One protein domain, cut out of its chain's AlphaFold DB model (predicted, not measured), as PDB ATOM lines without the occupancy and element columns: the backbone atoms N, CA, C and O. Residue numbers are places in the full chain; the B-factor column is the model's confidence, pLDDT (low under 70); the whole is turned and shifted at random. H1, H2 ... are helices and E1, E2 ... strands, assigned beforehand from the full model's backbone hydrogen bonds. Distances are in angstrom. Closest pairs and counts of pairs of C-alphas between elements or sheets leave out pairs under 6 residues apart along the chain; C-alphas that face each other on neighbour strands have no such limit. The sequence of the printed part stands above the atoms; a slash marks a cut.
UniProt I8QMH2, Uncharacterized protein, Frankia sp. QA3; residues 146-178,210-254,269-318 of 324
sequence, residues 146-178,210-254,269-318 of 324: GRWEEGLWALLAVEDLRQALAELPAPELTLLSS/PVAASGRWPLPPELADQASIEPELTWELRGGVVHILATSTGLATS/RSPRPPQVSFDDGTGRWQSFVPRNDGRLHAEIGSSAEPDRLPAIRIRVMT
ATOM      1  N   GLY A 146     114.915  86.222 -11.093       73.69
ATOM      2  CA  GLY A 146     114.418  87.005 -12.210       73.69
ATOM      3  C   GLY A 146     114.660  86.346 -13.561       73.69
ATOM      4  O   GLY A 146     115.468  85.432 -13.729       73.69
ATOM      5  N   ARG A 147     113.931  86.849 -14.556       73.06
ATOM      6  CA  ARG A 147     114.090  86.504 -15.971       73.06
ATOM      7  C   ARG A 147     114.758  87.660 -16.702       73.06
ATOM      8  O   ARG A 147     114.394  88.817 -16.498       73.06
ATOM      9  N   TRP A 148     115.670  87.347 -17.611       66.31
ATOM     10  CA  TRP A 148     116.188  88.295 -18.602       66.31
ATOM     11  C   TRP A 148     116.114  87.684 -20.009       66.31
ATOM     12  O   TRP A 148     115.602  86.580 -20.181       66.31
ATOM     13  N   GLU A 149     116.569  88.392 -21.039       50.38
ATOM     14  CA  GLU A 149     116.448  87.908 -22.422       50.38
ATOM     15  C   GLU A 149     117.255  86.640 -22.691       50.38
ATOM     16  O   GLU A 149     116.780  85.727 -23.360       50.38
ATOM     17  N   GLU A 150     118.428  86.542 -22.080       68.69
ATOM     18  CA  GLU A 150     119.343  85.435 -22.310       68.69
ATOM     19  C   GLU A 150     119.077  84.255 -21.359       68.69
ATOM     20  O   GLU A 150     119.879  83.341 -21.343       68.69
ATOM     21  N   GLY A 151     117.995  84.239 -20.560       82.94
ATOM     22  CA  GLY A 151     117.664  83.171 -19.593       82.94
ATOM     23  C   GLY A 151     117.239  83.584 -18.169       82.94
ATOM     24  O   GLY A 151     116.439  84.504 -17.986       82.94
ATOM     25  N   LEU A 152     117.705  82.845 -17.160       83.81
ATOM     26  CA  LEU A 152     117.288  82.984 -15.754       83.81
ATOM     27  C   LEU A 152     118.452  83.413 -14.869       83.81
ATOM     28  O   LEU A 152     119.597  83.058 -15.149       83.81
ATOM     29  N   TRP A 153     118.155  84.127 -13.786       86.81
ATOM     30  CA  TRP A 153     119.122  84.420 -12.732       86.81
ATOM     31  C   TRP A 153     118.496  84.327 -11.336       86.81
ATOM     32  O   TRP A 153     117.287  84.507 -11.176       86.81
ATOM     33  N   ALA A 154     119.331  84.069 -10.331       82.12
ATOM     34  CA  ALA A 154     118.967  84.145  -8.918       82.12
ATOM     35  C   ALA A 154     120.098  84.768  -8.089       82.12
ATOM     36  O   ALA A 154     121.277  84.629  -8.436       82.12
ATOM     37  N   LEU A 155     119.722  85.461  -7.014       84.12
ATOM     38  CA  LEU A 155     120.631  85.971  -5.991       84.12
ATOM     39  C   LEU A 155     120.735  84.958  -4.856       84.12
ATOM     40  O   LEU A 155     119.738  84.611  -4.236       84.12
ATOM     41  N   LEU A 156     121.948  84.505  -4.579       86.25
ATOM     42  CA  LEU A 156     122.249  83.628  -3.460       86.25
ATOM     43  C   LEU A 156     122.591  84.499  -2.251       86.25
ATOM     44  O   LEU A 156     123.334  85.481  -2.373       86.25
ATOM     45  N   ALA A 157     122.027  84.139  -1.100       79.62
ATOM     46  CA  ALA A 157     122.387  84.745   0.174       79.62
ATOM     47  C   ALA A 157     123.889  84.548   0.426       79.62
ATOM     48  O   ALA A 157     124.470  83.552   0.004       79.62
ATOM     49  N   VAL A 158     124.523  85.513   1.083       86.25
ATOM     50  CA  VAL A 158     125.960  85.444   1.409       86.25
ATOM     51  C   VAL A 158     126.207  85.560   2.904       86.25
ATOM     52  O   VAL A 158     127.348  85.584   3.341       86.25
ATOM     53  N   GLU A 159     125.151  85.658   3.703       84.75
ATOM     54  CA  GLU A 159     125.212  85.840   5.147       84.75
ATOM     55  C   GLU A 159     125.901  84.656   5.836       84.75
ATOM     56  O   GLU A 159     126.757  84.869   6.692       84.75
ATOM     57  N   ASP A 160     125.596  83.430   5.410       88.56
ATOM     58  CA  ASP A 160     126.233  82.202   5.891       88.56
ATOM     59  C   ASP A 160     127.717  82.138   5.504       88.56
ATOM     60  O   ASP A 160     128.568  81.812   6.332       88.56
ATOM     61  N   LEU A 161     128.049  82.540   4.276       90.44
ATOM     62  CA  LEU A 161     129.427  82.646   3.803       90.44
ATOM     63  C   LEU A 161     130.218  83.739   4.546       90.44
ATOM     64  O   LEU A 161     131.361  83.510   4.940       90.44
ATOM     65  N   ARG A 162     129.626  84.921   4.767       89.56
ATOM     66  CA  ARG A 162     130.241  86.015   5.543       89.56
ATOM     67  C   ARG A 162     130.478  85.585   6.987       89.56
ATOM     68  O   ARG A 162     131.544  85.865   7.531       89.56
ATOM     69  N   GLN A 163     129.510  84.900   7.596       87.88
ATOM     70  CA  GLN A 163     129.664  84.361   8.943       87.88
ATOM     71  C   GLN A 163     130.806  83.344   8.991       87.88
ATOM     72  O   GLN A 163     131.691  83.472   9.832       87.88
ATOM     73  N   ALA A 164     130.833  82.396   8.053       90.19
ATOM     74  CA  ALA A 164     131.910  81.422   7.956       90.19
ATOM     75  C   ALA A 164     133.284  82.089   7.827       90.19
ATOM     76  O   ALA A 164     134.206  81.713   8.537       90.19
ATOM     77  N   LEU A 165     133.416  83.121   6.989       87.44
ATOM     78  CA  LEU A 165     134.661  83.879   6.839       87.44
ATOM     79  C   LEU A 165     135.077  84.621   8.114       87.44
ATOM     80  O   LEU A 165     136.267  84.693   8.411       87.44
ATOM     81  N   ALA A 166     134.122  85.162   8.872       86.69
ATOM     82  CA  ALA A 166     134.402  85.852  10.130       86.69
ATOM     83  C   ALA A 166     134.920  84.909  11.233       86.69
ATOM     84  O   ALA A 166     135.604  85.359  12.153       86.69
ATOM     85  N   GLU A 167     134.603  83.616  11.146       87.06
ATOM     86  CA  GLU A 167     135.035  82.587  12.098       87.06
ATOM     87  C   GLU A 167     136.431  82.020  11.778       87.06
ATOM     88  O   GLU A 167     137.030  81.341  12.619       87.06
ATOM     89  N   LEU A 168     136.991  82.325  10.601       84.69
ATOM     90  CA  LEU A 168     138.300  81.815  10.198       84.69
ATOM     91  C   LEU A 168     139.453  82.540  10.893       84.69
ATOM     92  O   LEU A 168     139.424  83.761  11.087       84.69
ATOM     93  N   PRO A 169     140.536  81.819  11.217       79.88
ATOM     94  CA  PRO A 169     141.741  82.442  11.731       79.88
ATOM     95  C   PRO A 169     142.357  83.381  10.676       79.88
ATOM     96  O   PRO A 169     142.540  83.016   9.517       79.88
ATOM     97  N   ALA A 170     142.775  84.580  11.102       72.75
ATOM     98  CA  ALA A 170     143.410  85.613  10.269       72.75
ATOM     99  C   ALA A 170     144.453  85.146   9.216       72.75
ATOM    100  O   ALA A 170     144.449  85.708   8.119       72.75
ATOM    101  N   PRO A 171     145.346  84.158   9.464       61.88
ATOM    102  CA  PRO A 171     146.253  83.656   8.425       61.88
ATOM    103  C   PRO A 171     145.541  83.109   7.177       61.88
ATOM    104  O   PRO A 171     146.077  83.255   6.083       61.88
ATOM    105  N   GLU A 172     144.333  82.557   7.302       63.09
ATOM    106  CA  GLU A 172     143.565  82.028   6.164       63.09
ATOM    107  C   GLU A 172     142.873  83.135   5.353       63.09
ATOM    108  O   GLU A 172     142.622  82.966   4.161       63.09
ATOM    109  N   LEU A 173     142.651  84.312   5.954       59.22
ATOM    110  CA  LEU A 173     142.046  85.468   5.280       59.22
ATOM    111  C   LEU A 173     143.022  86.208   4.353       59.22
ATOM    112  O   LEU A 173     142.597  86.901   3.432       59.22
ATOM    113  N   THR A 174     144.334  86.055   4.557       57.06
ATOM    114  CA  THR A 174     145.361  86.772   3.769       57.06
ATOM    115  C   THR A 174     145.393  86.306   2.302       57.06
ATOM    116  O   THR A 174     145.845  87.035   1.420       57.06
ATOM    117  N   LEU A 175     144.848  85.118   2.024       54.91
ATOM    118  CA  LEU A 175     144.727  84.560   0.677       54.91
ATOM    119  C   LEU A 175     143.589  85.200  -0.145       54.91
ATOM    120  O   LEU A 175     143.655  85.172  -1.368       54.91
ATOM    121  N   LEU A 176     142.605  85.852   0.493       53.72
ATOM    122  CA  LEU A 176     141.467  86.503  -0.186       53.72
ATOM    123  C   LEU A 176     141.842  87.813  -0.899       53.72
ATOM    124  O   LEU A 176     141.219  88.180  -1.889       53.72
ATOM    125  N   SER A 177     142.842  88.546  -0.395       50.31
ATOM    126  CA  SER A 177     143.241  89.860  -0.935       50.31
ATOM    127  C   SER A 177     144.369  89.795  -1.960       50.31
ATOM    128  O   SER A 177     144.804  90.834  -2.461       50.31
ATOM    129  N   SER A 178     144.878  88.600  -2.251       45.12
ATOM    130  CA  SER A 178     145.910  88.449  -3.264       45.12
ATOM    131  C   SER A 178     145.244  88.551  -4.626       45.12
ATOM    132  O   SER A 178     144.264  87.862  -4.888       45.12
ATOM    133  N   PRO A 210     142.517  72.163   2.393       88.69
ATOM    134  CA  PRO A 210     141.397  71.588   3.123       88.69
ATOM    135  C   PRO A 210     140.185  72.529   3.083       88.69
ATOM    136  O   PRO A 210     140.323  73.744   2.936       88.69
ATOM    137  N   VAL A 211     138.988  71.955   3.220       92.50
ATOM    138  CA  VAL A 211     137.752  72.737   3.368       92.50
ATOM    139  C   VAL A 211     137.790  73.440   4.717       92.50
ATOM    140  O   VAL A 211     137.802  72.775   5.752       92.50
ATOM    141  N   ALA A 212     137.804  74.768   4.694       92.06
ATOM    142  CA  ALA A 212     137.773  75.599   5.891       92.06
ATOM    143  C   ALA A 212     136.334  75.792   6.397       92.06
ATOM    144  O   ALA A 212     136.079  75.742   7.597       92.06
ATOM    145  N   ALA A 213     135.382  75.956   5.475       94.00
ATOM    146  CA  ALA A 213     133.956  76.067   5.766       94.00
ATOM    147  C   ALA A 213     133.110  75.588   4.580       94.00
ATOM    148  O   ALA A 213     133.592  75.547   3.448       94.00
ATOM    149  N   SER A 214     131.845  75.245   4.826       96.31
ATOM    150  CA  SER A 214     130.911  74.843   3.771       96.31
ATOM    151  C   SER A 214     129.466  75.139   4.144       96.31
ATOM    152  O   SER A 214     129.110  75.066   5.321       96.31
ATOM    153  N   GLY A 215     128.621  75.336   3.142       95.38
ATOM    154  CA  GLY A 215     127.183  75.494   3.318       95.38
ATOM    155  C   GLY A 215     126.409  75.154   2.054       95.38
ATOM    156  O   GLY A 215     126.938  74.543   1.120       95.38
ATOM    157  N   ARG A 216     125.119  75.495   2.058       95.62
ATOM    158  CA  ARG A 216     124.182  75.157   0.985       95.62
ATOM    159  C   ARG A 216     123.289  76.341   0.668       95.62
ATOM    160  O   ARG A 216     122.796  76.999   1.580       95.62
ATOM    161  N   TRP A 217     123.031  76.557  -0.616       95.00
ATOM    162  CA  TRP A 217     122.073  77.549  -1.082       95.00
ATOM    163  C   TRP A 217     120.947  76.878  -1.863       95.00
ATOM    164  O   TRP A 217     121.230  76.174  -2.839       95.00
ATOM    165  N   PRO A 218     119.678  77.105  -1.486       92.88
ATOM    166  CA  PRO A 218     118.564  76.674  -2.311       92.88
ATOM    167  C   PRO A 218     118.581  77.439  -3.637       92.88
ATOM    168  O   PRO A 218     118.973  78.606  -3.694       92.88
ATOM    169  N   LEU A 219     118.127  76.790  -4.703       92.19
ATOM    170  CA  LEU A 219     117.890  77.409  -6.000       92.19
ATOM    171  C   LEU A 219     116.399  77.422  -6.327       92.19
ATOM    172  O   LEU A 219     115.682  76.481  -5.981       92.19
ATOM    173  N   PRO A 220     115.917  78.439  -7.063       90.06
ATOM    174  CA  PRO A 220     114.583  78.384  -7.640       90.06
ATOM    175  C   PRO A 220     114.468  77.147  -8.547       90.06
ATOM    176  O   PRO A 220     115.338  76.972  -9.409       90.06
ATOM    177  N   PRO A 221     113.407  76.325  -8.421       90.50
ATOM    178  CA  PRO A 221     113.253  75.103  -9.212       90.50
ATOM    179  C   PRO A 221     113.374  75.342 -10.722       90.50
ATOM    180  O   PRO A 221     114.085  74.613 -11.401       90.50
ATOM    181  N   GLU A 222     112.794  76.434 -11.232       87.25
ATOM    182  CA  GLU A 222     112.888  76.794 -12.655       87.25
ATOM    183  C   GLU A 222     114.337  76.995 -13.130       87.25
ATOM    184  O   GLU A 222     114.685  76.630 -14.253       87.25
ATOM    185  N   LEU A 223     115.188  77.585 -12.283       90.44
ATOM    186  CA  LEU A 223     116.593  77.825 -12.605       90.44
ATOM    187  C   LEU A 223     117.380  76.514 -12.577       90.44
ATOM    188  O   LEU A 223     118.170  76.269 -13.488       90.44
ATOM    189  N   ALA A 224     117.141  75.678 -11.565       93.00
ATOM    190  CA  ALA A 224     117.773  74.370 -11.425       93.00
ATOM    191  C   ALA A 224     117.430  73.443 -12.603       93.00
ATOM    192  O   ALA A 224     118.331  72.879 -13.227       93.00
ATOM    193  N   ASP A 225     116.150  73.390 -12.985       90.44
ATOM    194  CA  ASP A 225     115.663  72.628 -14.135       90.44
ATOM    195  C   ASP A 225     116.323  73.101 -15.435       90.44
ATOM    196  O   ASP A 225     116.854  72.297 -16.205       90.44
ATOM    197  N   GLN A 226     116.363  74.419 -15.670       89.38
ATOM    198  CA  GLN A 226     116.990  74.974 -16.870       89.38
ATOM    199  C   GLN A 226     118.507  74.720 -16.909       89.38
ATOM    200  O   GLN A 226     119.067  74.526 -17.988       89.38
ATOM    201  N   ALA A 227     119.174  74.707 -15.752       90.69
ATOM    202  CA  ALA A 227     120.592  74.369 -15.629       90.69
ATOM    203  C   ALA A 227     120.873  72.858 -15.645       90.69
ATOM    204  O   ALA A 227     122.040  72.476 -15.727       90.69
ATOM    205  N   SER A 228     119.847  72.001 -15.579       92.56
ATOM    206  CA  SER A 228     120.007  70.549 -15.411       92.56
ATOM    207  C   SER A 228     120.875  70.188 -14.193       92.56
ATOM    208  O   SER A 228     121.784  69.351 -14.274       92.56
ATOM    209  N   ILE A 229     120.599  70.846 -13.062       93.75
ATOM    210  CA  ILE A 229     121.227  70.602 -11.756       93.75
ATOM    211  C   ILE A 229     120.170  70.389 -10.669       93.75
ATOM    212  O   ILE A 229     118.995  70.686 -10.866       93.75
ATOM    213  N   GLU A 230     120.579  69.856  -9.520       95.62
ATOM    214  CA  GLU A 230     119.723  69.779  -8.333       95.62
ATOM    215  C   GLU A 230     119.363  71.193  -7.825       95.62
ATOM    216  O   GLU A 230     120.153  72.127  -7.997       95.62
ATOM    217  N   PRO A 231     118.199  71.385  -7.170       95.25
ATOM    218  CA  PRO A 231     117.753  72.687  -6.660       95.25
ATOM    219  C   PRO A 231     118.511  73.151  -5.403       95.25
ATOM    220  O   PRO A 231     118.014  73.976  -4.639       95.25
ATOM    221  N   GLU A 232     119.715  72.631  -5.179       96.31
ATOM    222  CA  GLU A 232     120.589  72.973  -4.066       96.31
ATOM    223  C   GLU A 232     122.035  73.064  -4.570       96.31
ATOM    224  O   GLU A 232     122.566  72.130  -5.175       96.31
ATOM    225  N   LEU A 233     122.681  74.202  -4.320       96.56
ATOM    226  CA  LEU A 233     124.116  74.379  -4.522       96.56
ATOM    227  C   LEU A 233     124.840  74.140  -3.209       96.56
ATOM    228  O   LEU A 233     124.401  74.611  -2.165       96.56
ATOM    229  N   THR A 234     125.989  73.480  -3.268       97.19
ATOM    230  CA  THR A 234     126.932  73.444  -2.147       97.19
ATOM    231  C   THR A 234     128.014  74.485  -2.390       97.19
ATOM    232  O   THR A 234     128.508  74.611  -3.508       97.19
ATOM    233  N   TRP A 235     128.413  75.210  -1.355       96.88
ATOM    234  CA  TRP A 235     129.602  76.050  -1.397       96.88
ATOM    235  C   TRP A 235     130.627  75.554  -0.384       96.88
ATOM    236  O   TRP A 235     130.279  75.065   0.689       96.88
ATOM    237  N   GLU A 236     131.899  75.670  -0.739       96.19
ATOM    238  CA  GLU A 236     133.041  75.331   0.100       96.19
ATOM    239  C   GLU A 236     134.054  76.467   0.027       96.19
ATOM    240  O   GLU A 236     134.341  76.991  -1.047       96.19
ATOM    241  N   LEU A 237     134.635  76.826   1.162       93.75
ATOM    242  CA  LEU A 237     135.745  77.759   1.215       93.75
ATOM    243  C   LEU A 237     137.049  76.979   1.371       93.75
ATOM    244  O   LEU A 237     137.211  76.222   2.331       93.75
ATOM    245  N   ARG A 238     137.985  77.168   0.440       91.25
ATOM    246  CA  ARG A 238     139.305  76.521   0.452       91.25
ATOM    247  C   ARG A 238     140.359  77.559   0.108       91.25
ATOM    248  O   ARG A 238     140.248  78.221  -0.915       91.25
ATOM    249  N   GLY A 239     141.356  77.737   0.973       83.75
ATOM    250  CA  GLY A 239     142.466  78.662   0.707       83.75
ATOM    251  C   GLY A 239     142.036  80.091   0.339       83.75
ATOM    252  O   GLY A 239     142.698  80.727  -0.469       83.75
ATOM    253  N   GLY A 240     140.914  80.582   0.878       82.19
ATOM    254  CA  GLY A 240     140.382  81.907   0.544       82.19
ATOM    255  C   GLY A 240     139.633  82.000  -0.794       82.19
ATOM    256  O   GLY A 240     139.302  83.097  -1.219       82.19
ATOM    257  N   VAL A 241     139.326  80.890  -1.463       89.56
ATOM    258  CA  VAL A 241     138.499  80.869  -2.681       89.56
ATOM    259  C   VAL A 241     137.171  80.186  -2.381       89.56
ATOM    260  O   VAL A 241     137.118  79.207  -1.628       89.56
ATOM    261  N   VAL A 242     136.080  80.709  -2.949       94.19
ATOM    262  CA  VAL A 242     134.750  80.103  -2.830       94.19
ATOM    263  C   VAL A 242     134.553  79.141  -3.996       94.19
ATOM    264  O   VAL A 242     134.434  79.550  -5.152       94.19
ATOM    265  N   HIS A 243     134.501  77.853  -3.683       95.88
ATOM    266  CA  HIS A 243     134.186  76.781  -4.616       95.88
ATOM    267  C   HIS A 243     132.689  76.512  -4.550       95.88
ATOM    268  O   HIS A 243     132.146  76.226  -3.486       95.88
ATOM    269  N   ILE A 244     132.016  76.580  -5.690       96.81
ATOM    270  CA  ILE A 244     130.583  76.331  -5.803       96.81
ATOM    271  C   ILE A 244     130.394  75.040  -6.579       96.81
ATOM    272  O   ILE A 244     130.923  74.874  -7.679       96.81
ATOM    273  N   LEU A 245     129.650  74.119  -5.983       96.75
ATOM    274  CA  LEU A 245     129.410  72.774  -6.468       96.75
ATOM    275  C   LEU A 245     127.917  72.602  -6.744       96.75
ATOM    276  O   LEU A 245     127.078  72.912  -5.897       96.75
ATOM    277  N   ALA A 246     127.594  72.070  -7.917       96.19
ATOM    278  CA  ALA A 246     126.235  71.699  -8.287       96.19
ATOM    279  C   ALA A 246     126.199  70.223  -8.683       96.19
ATOM    280  O   ALA A 246     127.045  69.768  -9.452       96.19
ATOM    281  N   THR A 247     125.226  69.461  -8.195       94.62
ATOM    282  CA  THR A 247     125.004  68.092  -8.677       94.62
ATOM    283  C   THR A 247     124.259  68.158 -10.005       94.62
ATOM    284  O   THR A 247     123.202  68.784 -10.074       94.62
ATOM    285  N   SER A 248     124.777  67.534 -11.065       91.62
ATOM    286  CA  SER A 248     124.048  67.489 -12.337       91.62
ATOM    287  C   SER A 248     122.908  66.468 -12.277       91.62
ATOM    288  O   SER A 248     123.109  65.332 -11.854       91.62
ATOM    289  N   THR A 249     121.713  66.861 -12.727       88.62
ATOM    290  CA  THR A 249     120.550  65.964 -12.883       88.62
ATOM    291  C   THR A 249     120.453  65.385 -14.298       88.62
ATOM    292  O   THR A 249     119.726  64.416 -14.529       88.62
ATOM    293  N   GLY A 250     121.200  65.952 -15.250       72.44
ATOM    294  CA  GLY A 250     121.322  65.469 -16.623       72.44
ATOM    295  C   GLY A 250     122.564  64.598 -16.837       72.44
ATOM    296  O   GLY A 250     123.560  64.710 -16.134       72.44
ATOM    297  N   LEU A 251     122.528  63.741 -17.862       54.53
ATOM    298  CA  LEU A 251     123.625  62.870 -18.321       54.53
ATOM    299  C   LEU A 251     124.816  63.651 -18.931       54.53
ATOM    300  O   LEU A 251     125.335  63.288 -19.983       54.53
ATOM    301  N   ALA A 252     125.287  64.723 -18.294       49.75
ATOM    302  CA  ALA A 252     126.506  65.437 -18.687       49.75
ATOM    303  C   ALA A 252     127.788  64.720 -18.208       49.75
ATOM    304  O   ALA A 252     128.822  65.347 -18.003       49.75
ATOM    305  N   THR A 253     127.745  63.394 -18.042       47.69
ATOM    306  CA  THR A 253     128.908  62.551 -17.725       47.69
ATOM    307  C   THR A 253     129.726  62.160 -18.958       47.69
ATOM    308  O   THR A 253     130.631  61.334 -18.860       47.69
ATOM    309  N   SER A 254     129.482  62.750 -20.133       47.25
ATOM    310  CA  SER A 254     130.334  62.510 -21.300       47.25
ATOM    311  C   SER A 254     131.611  63.361 -21.249       47.25
ATOM    312  O   SER A 254     131.830  64.231 -22.087       47.25
ATOM    313  N   ARG A 269     121.549  71.436 -29.343       60.44
ATOM    314  CA  ARG A 269     122.409  72.396 -28.648       60.44
ATOM    315  C   ARG A 269     122.538  71.962 -27.194       60.44
ATOM    316  O   ARG A 269     121.569  72.084 -26.444       60.44
ATOM    317  N   SER A 270     123.711  71.461 -26.813       62.69
ATOM    318  CA  SER A 270     124.020  71.180 -25.414       62.69
ATOM    319  C   SER A 270     123.680  72.415 -24.575       62.69
ATOM    320  O   SER A 270     124.058  73.526 -24.974       62.69
ATOM    321  N   PRO A 271     122.936  72.261 -23.467       69.06
ATOM    322  CA  PRO A 271     122.628  73.381 -22.594       69.06
ATOM    323  C   PRO A 271     123.939  74.027 -22.149       69.06
ATOM    324  O   PRO A 271     124.920  73.342 -21.847       69.06
ATOM    325  N   ARG A 272     123.982  75.360 -22.177       81.25
ATOM    326  CA  ARG A 272     125.161  76.081 -21.701       81.25
ATOM    327  C   ARG A 272     125.316  75.835 -20.206       81.25
ATOM    328  O   ARG A 272     124.306  75.869 -19.503       81.25
ATOM    329  N   PRO A 273     126.551  75.632 -19.716       88.38
ATOM    330  CA  PRO A 273     126.759  75.480 -18.290       88.38
ATOM    331  C   PRO A 273     126.248  76.731 -17.563       88.38
ATOM    332  O   PRO A 273     126.374  77.844 -18.100       88.38
ATOM    333  N   PRO A 274     125.674  76.575 -16.356       93.44
ATOM    334  CA  PRO A 274     125.365  77.718 -15.518       93.44
ATOM    335  C   PRO A 274     126.635  78.535 -15.267       93.44
ATOM    336  O   PRO A 274     127.763  78.050 -15.406       93.44
ATOM    337  N   GLN A 275     126.453  79.800 -14.914       95.06
ATOM    338  CA  GLN A 275     127.553  80.689 -14.572       95.06
ATOM    339  C   GLN A 275     127.271  81.382 -13.252       95.06
ATOM    340  O   GLN A 275     126.120  81.690 -12.945       95.06
ATOM    341  N   VAL A 276     128.323  81.665 -12.496       95.31
ATOM    342  CA  VAL A 276     128.235  82.275 -11.175       95.31
ATOM    343  C   VAL A 276     129.228  83.421 -11.033       95.31
ATOM    344  O   VAL A 276     130.262  83.451 -11.699       95.31
ATOM    345  N   SER A 277     128.875  84.426 -10.243       91.50
ATOM    346  CA  SER A 277     129.670  85.642 -10.075       91.50
ATOM    347  C   SER A 277     129.285  86.352  -8.786       91.50
ATOM    348  O   SER A 277     128.106  86.386  -8.435       91.50
ATOM    349  N   PHE A 278     130.247  86.989  -8.127       88.50
ATOM    350  CA  PHE A 278     129.936  88.027  -7.151       88.50
ATOM    351  C   PHE A 278     129.263  89.217  -7.848       88.50
ATOM    352  O   PHE A 278     129.652  89.636  -8.939       88.50
ATOM    353  N   ASP A 279     128.249  89.811  -7.226       81.69
ATOM    354  CA  ASP A 279     127.671  91.071  -7.691       81.69
ATOM    355  C   ASP A 279     128.525  92.263  -7.240       81.69
ATOM    356  O   ASP A 279     128.050  93.211  -6.625       81.69
ATOM    357  N   ASP A 280     129.825  92.222  -7.527       77.81
ATOM    358  CA  ASP A 280     130.772  93.317  -7.289       77.81
ATOM    359  C   ASP A 280     130.832  94.307  -8.460       77.81
ATOM    360  O   ASP A 280     131.542  95.310  -8.389       77.81
ATOM    361  N   GLY A 281     130.063  94.069  -9.524       67.38
ATOM    362  CA  GLY A 281     130.068  94.891 -10.728       67.38
ATOM    363  C   GLY A 281     131.251  94.608 -11.658       67.38
ATOM    364  O   GLY A 281     131.348  95.203 -12.715       67.38
ATOM    365  N   THR A 282     132.148  93.673 -11.371       73.62
ATOM    366  CA  THR A 282     133.245  93.361 -12.306       73.62
ATOM    367  C   THR A 282     132.743  92.734 -13.610       73.62
ATOM    368  O   THR A 282     133.437  92.768 -14.627       73.62
ATOM    369  N   GLY A 283     131.542  92.144 -13.588       73.62
ATOM    370  CA  GLY A 283     130.989  91.390 -14.713       73.62
ATOM    371  C   GLY A 283     131.764  90.102 -15.006       73.62
ATOM    372  O   GLY A 283     131.593  89.530 -16.083       73.62
ATOM    373  N   ARG A 284     132.619  89.651 -14.078       83.19
ATOM    374  CA  ARG A 284     133.402  88.418 -14.196       83.19
ATOM    375  C   ARG A 284     132.525  87.225 -13.831       83.19
ATOM    376  O   ARG A 284     132.285  86.956 -12.657       83.19
ATOM    377  N   TRP A 285     132.011  86.545 -14.849       89.88
ATOM    378  CA  TRP A 285     131.216  85.329 -14.700       89.88
ATOM    379  C   TRP A 285     132.099  84.102 -14.851       89.88
ATOM    380  O   TRP A 285     132.738  83.939 -15.890       89.88
ATOM    381  N   GLN A 286     132.077  83.226 -13.851       94.38
ATOM    382  CA  GLN A 286     132.723  81.929 -13.922       94.38
ATOM    383  C   GLN A 286     131.726  80.882 -14.405       94.38
ATOM    384  O   GLN A 286     130.644  80.733 -13.837       94.38
ATOM    385  N   SER A 287     132.082  80.154 -15.459       94.50
ATOM    386  CA  SER A 287     131.295  79.011 -15.920       94.50
ATOM    387  C   SER A 287     131.547  77.800 -15.034       94.50
ATOM    388  O   SER A 287     132.684  77.527 -14.656       94.50
ATOM    389  N   PHE A 288     130.489  77.046 -14.764       94.81
ATOM    390  CA  PHE A 288     130.610  75.736 -14.146       94.81
ATOM    391  C   PHE A 288     131.285  74.743 -15.104       94.81
ATOM    392  O   PHE A 288     130.901  74.625 -16.270       94.81
ATOM    393  N   VAL A 289     132.278  74.019 -14.595       93.06
ATOM    394  CA  VAL A 289     133.045  72.997 -15.309       93.06
ATOM    395  C   VAL A 289     132.667  71.614 -14.767       93.06
ATOM    396  O   VAL A 289     132.599  71.444 -13.547       93.06
ATOM    397  N   PRO A 290     132.397  70.614 -15.624       90.56
ATOM    398  CA  PRO A 290     132.146  69.249 -15.173       90.56
ATOM    399  C   PRO A 290     133.362  68.628 -14.481       90.56
ATOM    400  O   PRO A 290     134.492  68.759 -14.949       90.56
ATOM    401  N   ARG A 291     133.116  67.888 -13.399       89.06
ATOM    402  CA  ARG A 291     134.093  67.046 -12.702       89.06
ATOM    403  C   ARG A 291     133.791  65.565 -12.940       89.06
ATOM    404  O   ARG A 291     132.670  65.172 -13.262       89.06
ATOM    405  N   ASN A 292     134.805  64.722 -12.740       84.06
ATOM    406  CA  ASN A 292     134.711  63.267 -12.938       84.06
ATOM    407  C   ASN A 292     133.753  62.559 -11.959       84.06
ATOM    408  O   ASN A 292     133.409  61.401 -12.172       84.06
ATOM    409  N   ASP A 293     133.323  63.237 -10.896       85.75
ATOM    410  CA  ASP A 293     132.394  62.735  -9.879       85.75
ATOM    411  C   ASP A 293     130.915  63.028 -10.205       85.75
ATOM    412  O   ASP A 293     130.037  62.759  -9.386       85.75
ATOM    413  N   GLY A 294     130.626  63.578 -11.391       85.19
ATOM    414  CA  GLY A 294     129.270  63.948 -11.807       85.19
ATOM    415  C   GLY A 294     128.785  65.286 -11.241       85.19
ATOM    416  O   GLY A 294     127.626  65.654 -11.450       85.19
ATOM    417  N   ARG A 295     129.650  66.034 -10.548       93.31
ATOM    418  CA  ARG A 295     129.361  67.401 -10.111       93.31
ATOM    419  C   ARG A 295     129.862  68.410 -11.131       93.31
ATOM    420  O   ARG A 295     130.792  68.166 -11.893       93.31
ATOM    421  N   LEU A 296     129.243  69.575 -11.123       94.62
ATOM    422  CA  LEU A 296     129.756  70.770 -11.758       94.62
ATOM    423  C   LEU A 296     130.445  71.630 -10.702       94.62
ATOM    424  O   LEU A 296     130.000  71.680  -9.555       94.62
ATOM    425  N   HIS A 297     131.494  72.338 -11.096       95.62
ATOM    426  CA  HIS A 297     132.295  73.148 -10.190       95.62
ATOM    427  C   HIS A 297     132.660  74.495 -10.809       95.62
ATOM    428  O   HIS A 297     133.027  74.575 -11.977       95.62
ATOM    429  N   ALA A 298     132.539  75.555 -10.022       96.25
ATOM    430  CA  ALA A 298     133.020  76.886 -10.353       96.25
ATOM    431  C   ALA A 298     133.794  77.464  -9.165       96.25
ATOM    432  O   ALA A 298     133.477  77.179  -8.011       96.25
ATOM    433  N   GLU A 299     134.781  78.304  -9.453       95.75
ATOM    434  CA  GLU A 299     135.557  79.031  -8.450       95.75
ATOM    435  C   GLU A 299     135.326  80.523  -8.617       95.75
ATOM    436  O   GLU A 299     135.435  81.056  -9.722       95.75
ATOM    437  N   ILE A 300     134.994  81.202  -7.526       93.44
ATOM    438  CA  ILE A 300     134.858  82.653  -7.524       93.44
ATOM    439  C   ILE A 300     135.678  83.256  -6.385       93.44
ATOM    440  O   ILE A 300     135.673  82.771  -5.254       93.44
ATOM    441  N   GLY A 301     136.375  84.342  -6.705       88.94
ATOM    442  CA  GLY A 301     137.076  85.190  -5.748       88.94
ATOM    443  C   GLY A 301     136.428  86.569  -5.686       88.94
ATOM    444  O   GLY A 301     135.871  87.040  -6.680       88.94
ATOM    445  N   SER A 302     136.502  87.216  -4.525       82.62
ATOM    446  CA  SER A 302     136.107  88.614  -4.351       82.62
ATOM    447  C   SER A 302     137.278  89.403  -3.790       82.62
ATOM    448  O   SER A 302     137.946  88.942  -2.873       82.62
ATOM    449  N   SER A 303     137.490  90.611  -4.308       80.88
ATOM    450  CA  SER A 303     138.420  91.577  -3.717       80.88
ATOM    451  C   SER A 303     137.789  92.403  -2.589       80.88
ATOM    452  O   SER A 303     138.458  93.259  -2.011       80.88
ATOM    453  N   ALA A 304     136.500  92.194  -2.294       78.44
ATOM    454  CA  ALA A 304     135.814  92.876  -1.207       78.44
ATOM    455  C   ALA A 304     136.314  92.390   0.162       78.44
ATOM    456  O   ALA A 304     136.737  91.245   0.324       78.44
ATOM    457  N   GLU A 305     136.223  93.266   1.163       82.44
ATOM    458  CA  GLU A 305     136.457  92.884   2.557       82.44
ATOM    459  C   GLU A 305     135.459  91.773   2.961       82.44
ATOM    460  O   GLU A 305     134.296  91.830   2.541       82.44
ATOM    461  N   PRO A 306     135.865  90.760   3.753       83.44
ATOM    462  CA  PRO A 306     135.000  89.624   4.091       83.44
ATOM    463  C   PRO A 306     133.659  90.004   4.740       83.44
ATOM    464  O   PRO A 306     132.638  89.368   4.484       83.44
ATOM    465  N   ASP A 307     133.625  91.074   5.535       80.75
ATOM    466  CA  ASP A 307     132.412  91.615   6.165       80.75
ATOM    467  C   ASP A 307     131.498  92.368   5.178       80.75
ATOM    468  O   ASP A 307     130.358  92.698   5.504       80.75
ATOM    469  N   ARG A 308     131.976  92.612   3.954       80.94
ATOM    470  CA  ARG A 308     131.303  93.373   2.891       80.94
ATOM    471  C   ARG A 308     131.205  92.604   1.582       80.94
ATOM    472  O   ARG A 308     131.066  93.221   0.523       80.94
ATOM    473  N   LEU A 309     131.261  91.272   1.633       83.44
ATOM    474  CA  LEU A 309     131.092  90.469   0.427       83.44
ATOM    475  C   LEU A 309     129.788  90.843  -0.284       83.44
ATOM    476  O   LEU A 309     128.742  90.876   0.366       83.44
ATOM    477  N   PRO A 310     129.808  91.115  -1.593       78.88
ATOM    478  CA  PRO A 310     128.584  91.321  -2.353       78.88
ATOM    479  C   PRO A 310     127.798  90.010  -2.450       78.88
ATOM    480  O   PRO A 310     128.356  88.926  -2.278       78.88
ATOM    481  N   ALA A 311     126.507  90.107  -2.770       84.94
ATOM    482  CA  ALA A 311     125.689  88.931  -3.045       84.94
ATOM    483  C   ALA A 311     126.281  88.103  -4.198       84.94
ATOM    484  O   ALA A 311     126.939  88.643  -5.090       84.94
ATOM    485  N   ILE A 312     126.021  86.799  -4.211       89.94
ATOM    486  CA  ILE A 312     126.417  85.933  -5.323       89.94
ATOM    487  C   ILE A 312     125.238  85.812  -6.278       89.94
ATOM    488  O   ILE A 312     124.087  85.712  -5.869       89.94
ATOM    489  N   ARG A 313     125.513  85.820  -7.578       89.62
ATOM    490  CA  ARG A 313     124.515  85.585  -8.618       89.62
ATOM    491  C   ARG A 313     124.840  84.322  -9.359       89.62
ATOM    492  O   ARG A 313     125.977  84.144  -9.786       89.62
ATOM    493  N   ILE A 314     123.814  83.533  -9.620       93.56
ATOM    494  CA  ILE A 314     123.856  82.458 -10.601       93.56
ATOM    495  C   ILE A 314     122.974  82.828 -11.788       93.56
ATOM    496  O   ILE A 314     121.920  83.442 -11.621       93.56
ATOM    497  N   ARG A 315     123.409  82.467 -12.993       91.62
ATOM    498  CA  ARG A 315     122.642  82.639 -14.224       91.62
ATOM    499  C   ARG A 315     122.709  81.404 -15.106       91.62
ATOM    500  O   ARG A 315     123.717  80.699 -15.128       91.62
ATOM    501  N   VAL A 316     121.657  81.200 -15.886       90.38
ATOM    502  CA  VAL A 316     121.567  80.141 -16.892       90.38
ATOM    503  C   VAL A 316     121.214  80.777 -18.219       90.38
ATOM    504  O   VAL A 316     120.232  81.512 -18.309       90.38
ATOM    505  N   MET A 317     122.022  80.496 -19.240       84.12
ATOM    506  CA  MET A 317     121.846  81.071 -20.569       84.12
ATOM    507  C   MET A 317     120.947  80.171 -21.428       84.12
ATOM    508  O   MET A 317     121.154  78.959 -21.467       84.12
ATOM    509  N   THR A 318     119.981  80.727 -22.155       78.88
ATOM    510  CA  THR A 318     119.200  79.984 -23.150       78.88
ATOM    511  C   THR A 318     120.080  79.642 -24.351       78.88
ATOM    512  O   THR A 318     120.862  80.464 -24.841       78.88
TER     513      THR A 318
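This is residues 146 to 178, 210 to 254 and 269 to 318 of the 324 residues of an uncharacterized protein of Frankia sp. QA3 (UniProt I8QMH2). Two twisted four-stranded sheets form two walls that come together along their edge strands E7 and E6, and H3 packs between the walls, over a face of each. H1 covers part of the first sheet on the same face as H3, while little H2 lies far out beyond H1. The printed part has 128 residues in the order E1 E2 H1 H2 E3 H3 E4 E5 E6 E7 E8. Both sheets, E3 - E4 - E5 - E7 and E1 - E2 - E8 - E6, are antiparallel, and the class is mixed, helices and strands. The whole is compact, with a radius of gyration of the C-alphas of 14.5 A and spans of 45 by 31 by 23 A.

Find C-alpha 211 at (137.752, 72.737, 3.368), where E3, residues 211 to 218, begins its 20.4 A. The same sheet holds, in order after E3, E4, residues 229 to 238, 22.6 A long with a bend of 80 degrees at residue 232; E5, residues 241 to 248, 21.9 A; and E7, residues 295 to 300, 16.4 A. In the other sheet look for E1, residues 146 to 148; E2, residues 151 to 156, 16.8 A; E8, residues 312 to 317, 16.6 A, ending at C-alpha 317 (121.846, 81.071, -20.569); and E6, residues 275 to 278. The helices are H1, residues 159 to 167, 12.5 A; H2, residues 170 to 173; and H3, residues 221 to 227.

Start in the strongly twisted sheet of E4: N 215 and O 235 of E3 and E4 are 3.0 A apart, within hydrogen-bond range. In the hairpin E4 and E5 look at N 236 and O 243, 2.8 A; between E5 and E7 at N 244 and O 298, 2.8 A. H1 is on this sheet at a height of 9.1 A and runs along the strands, at 9 degrees to E3 on the local plane; its closest C-alphas to E3 are Ala 164 and Ala 213, 6.1 A. H3 is on the same face at 6.0 A, across the strands, with Ala 224 and Pro 231 of E4 closest at 5.1 A between C-alphas. H3 is also on the other sheet, at 9.0 A and slantwise to the strands; the C-alphas of Ala 227 and Val 316 of E8 are closest, 6.0 A. There, N 154 and O 314 of E2 and E8 are 3.0 A apart, N 277 and O 313 of E6 and E8 2.9 A, and N 146 and O 153 of the hairpin E1 and E2 2.9 A. Between the sheets, the closest C-alphas of E6 and E7 are Ser 277 and Ile 300, 6.5 A. H2 is on neither sheet; it is close to H1 but not clearly touching, with Leu 165 and Leu 173 closest at 7.7 A between C-alphas. In H1 and H3 every O i to N i+4 pair is within hydrogen-bond range; H2 is too short for one.

The C-alphas farthest apart, of Ala 170 and Arg 269, are 46.2 A apart. Residues 179 to 209 and 255 to 268 are not printed; the gaps are 18.6 A from C-alpha 178 to 210 and 14.6 A from 254 to 269. Of the links printed whole, E6 to E7 and E7 to E8 are long; in the first, residues 286 to 287 pair with residues 275 to 276 of E6, and residues 289 to 290 with residues 296 to 297 of E7. Mean pLDDT of the printed part is 83.9; 19 residues are under 70, among them 171 to 178 and 251 to 254.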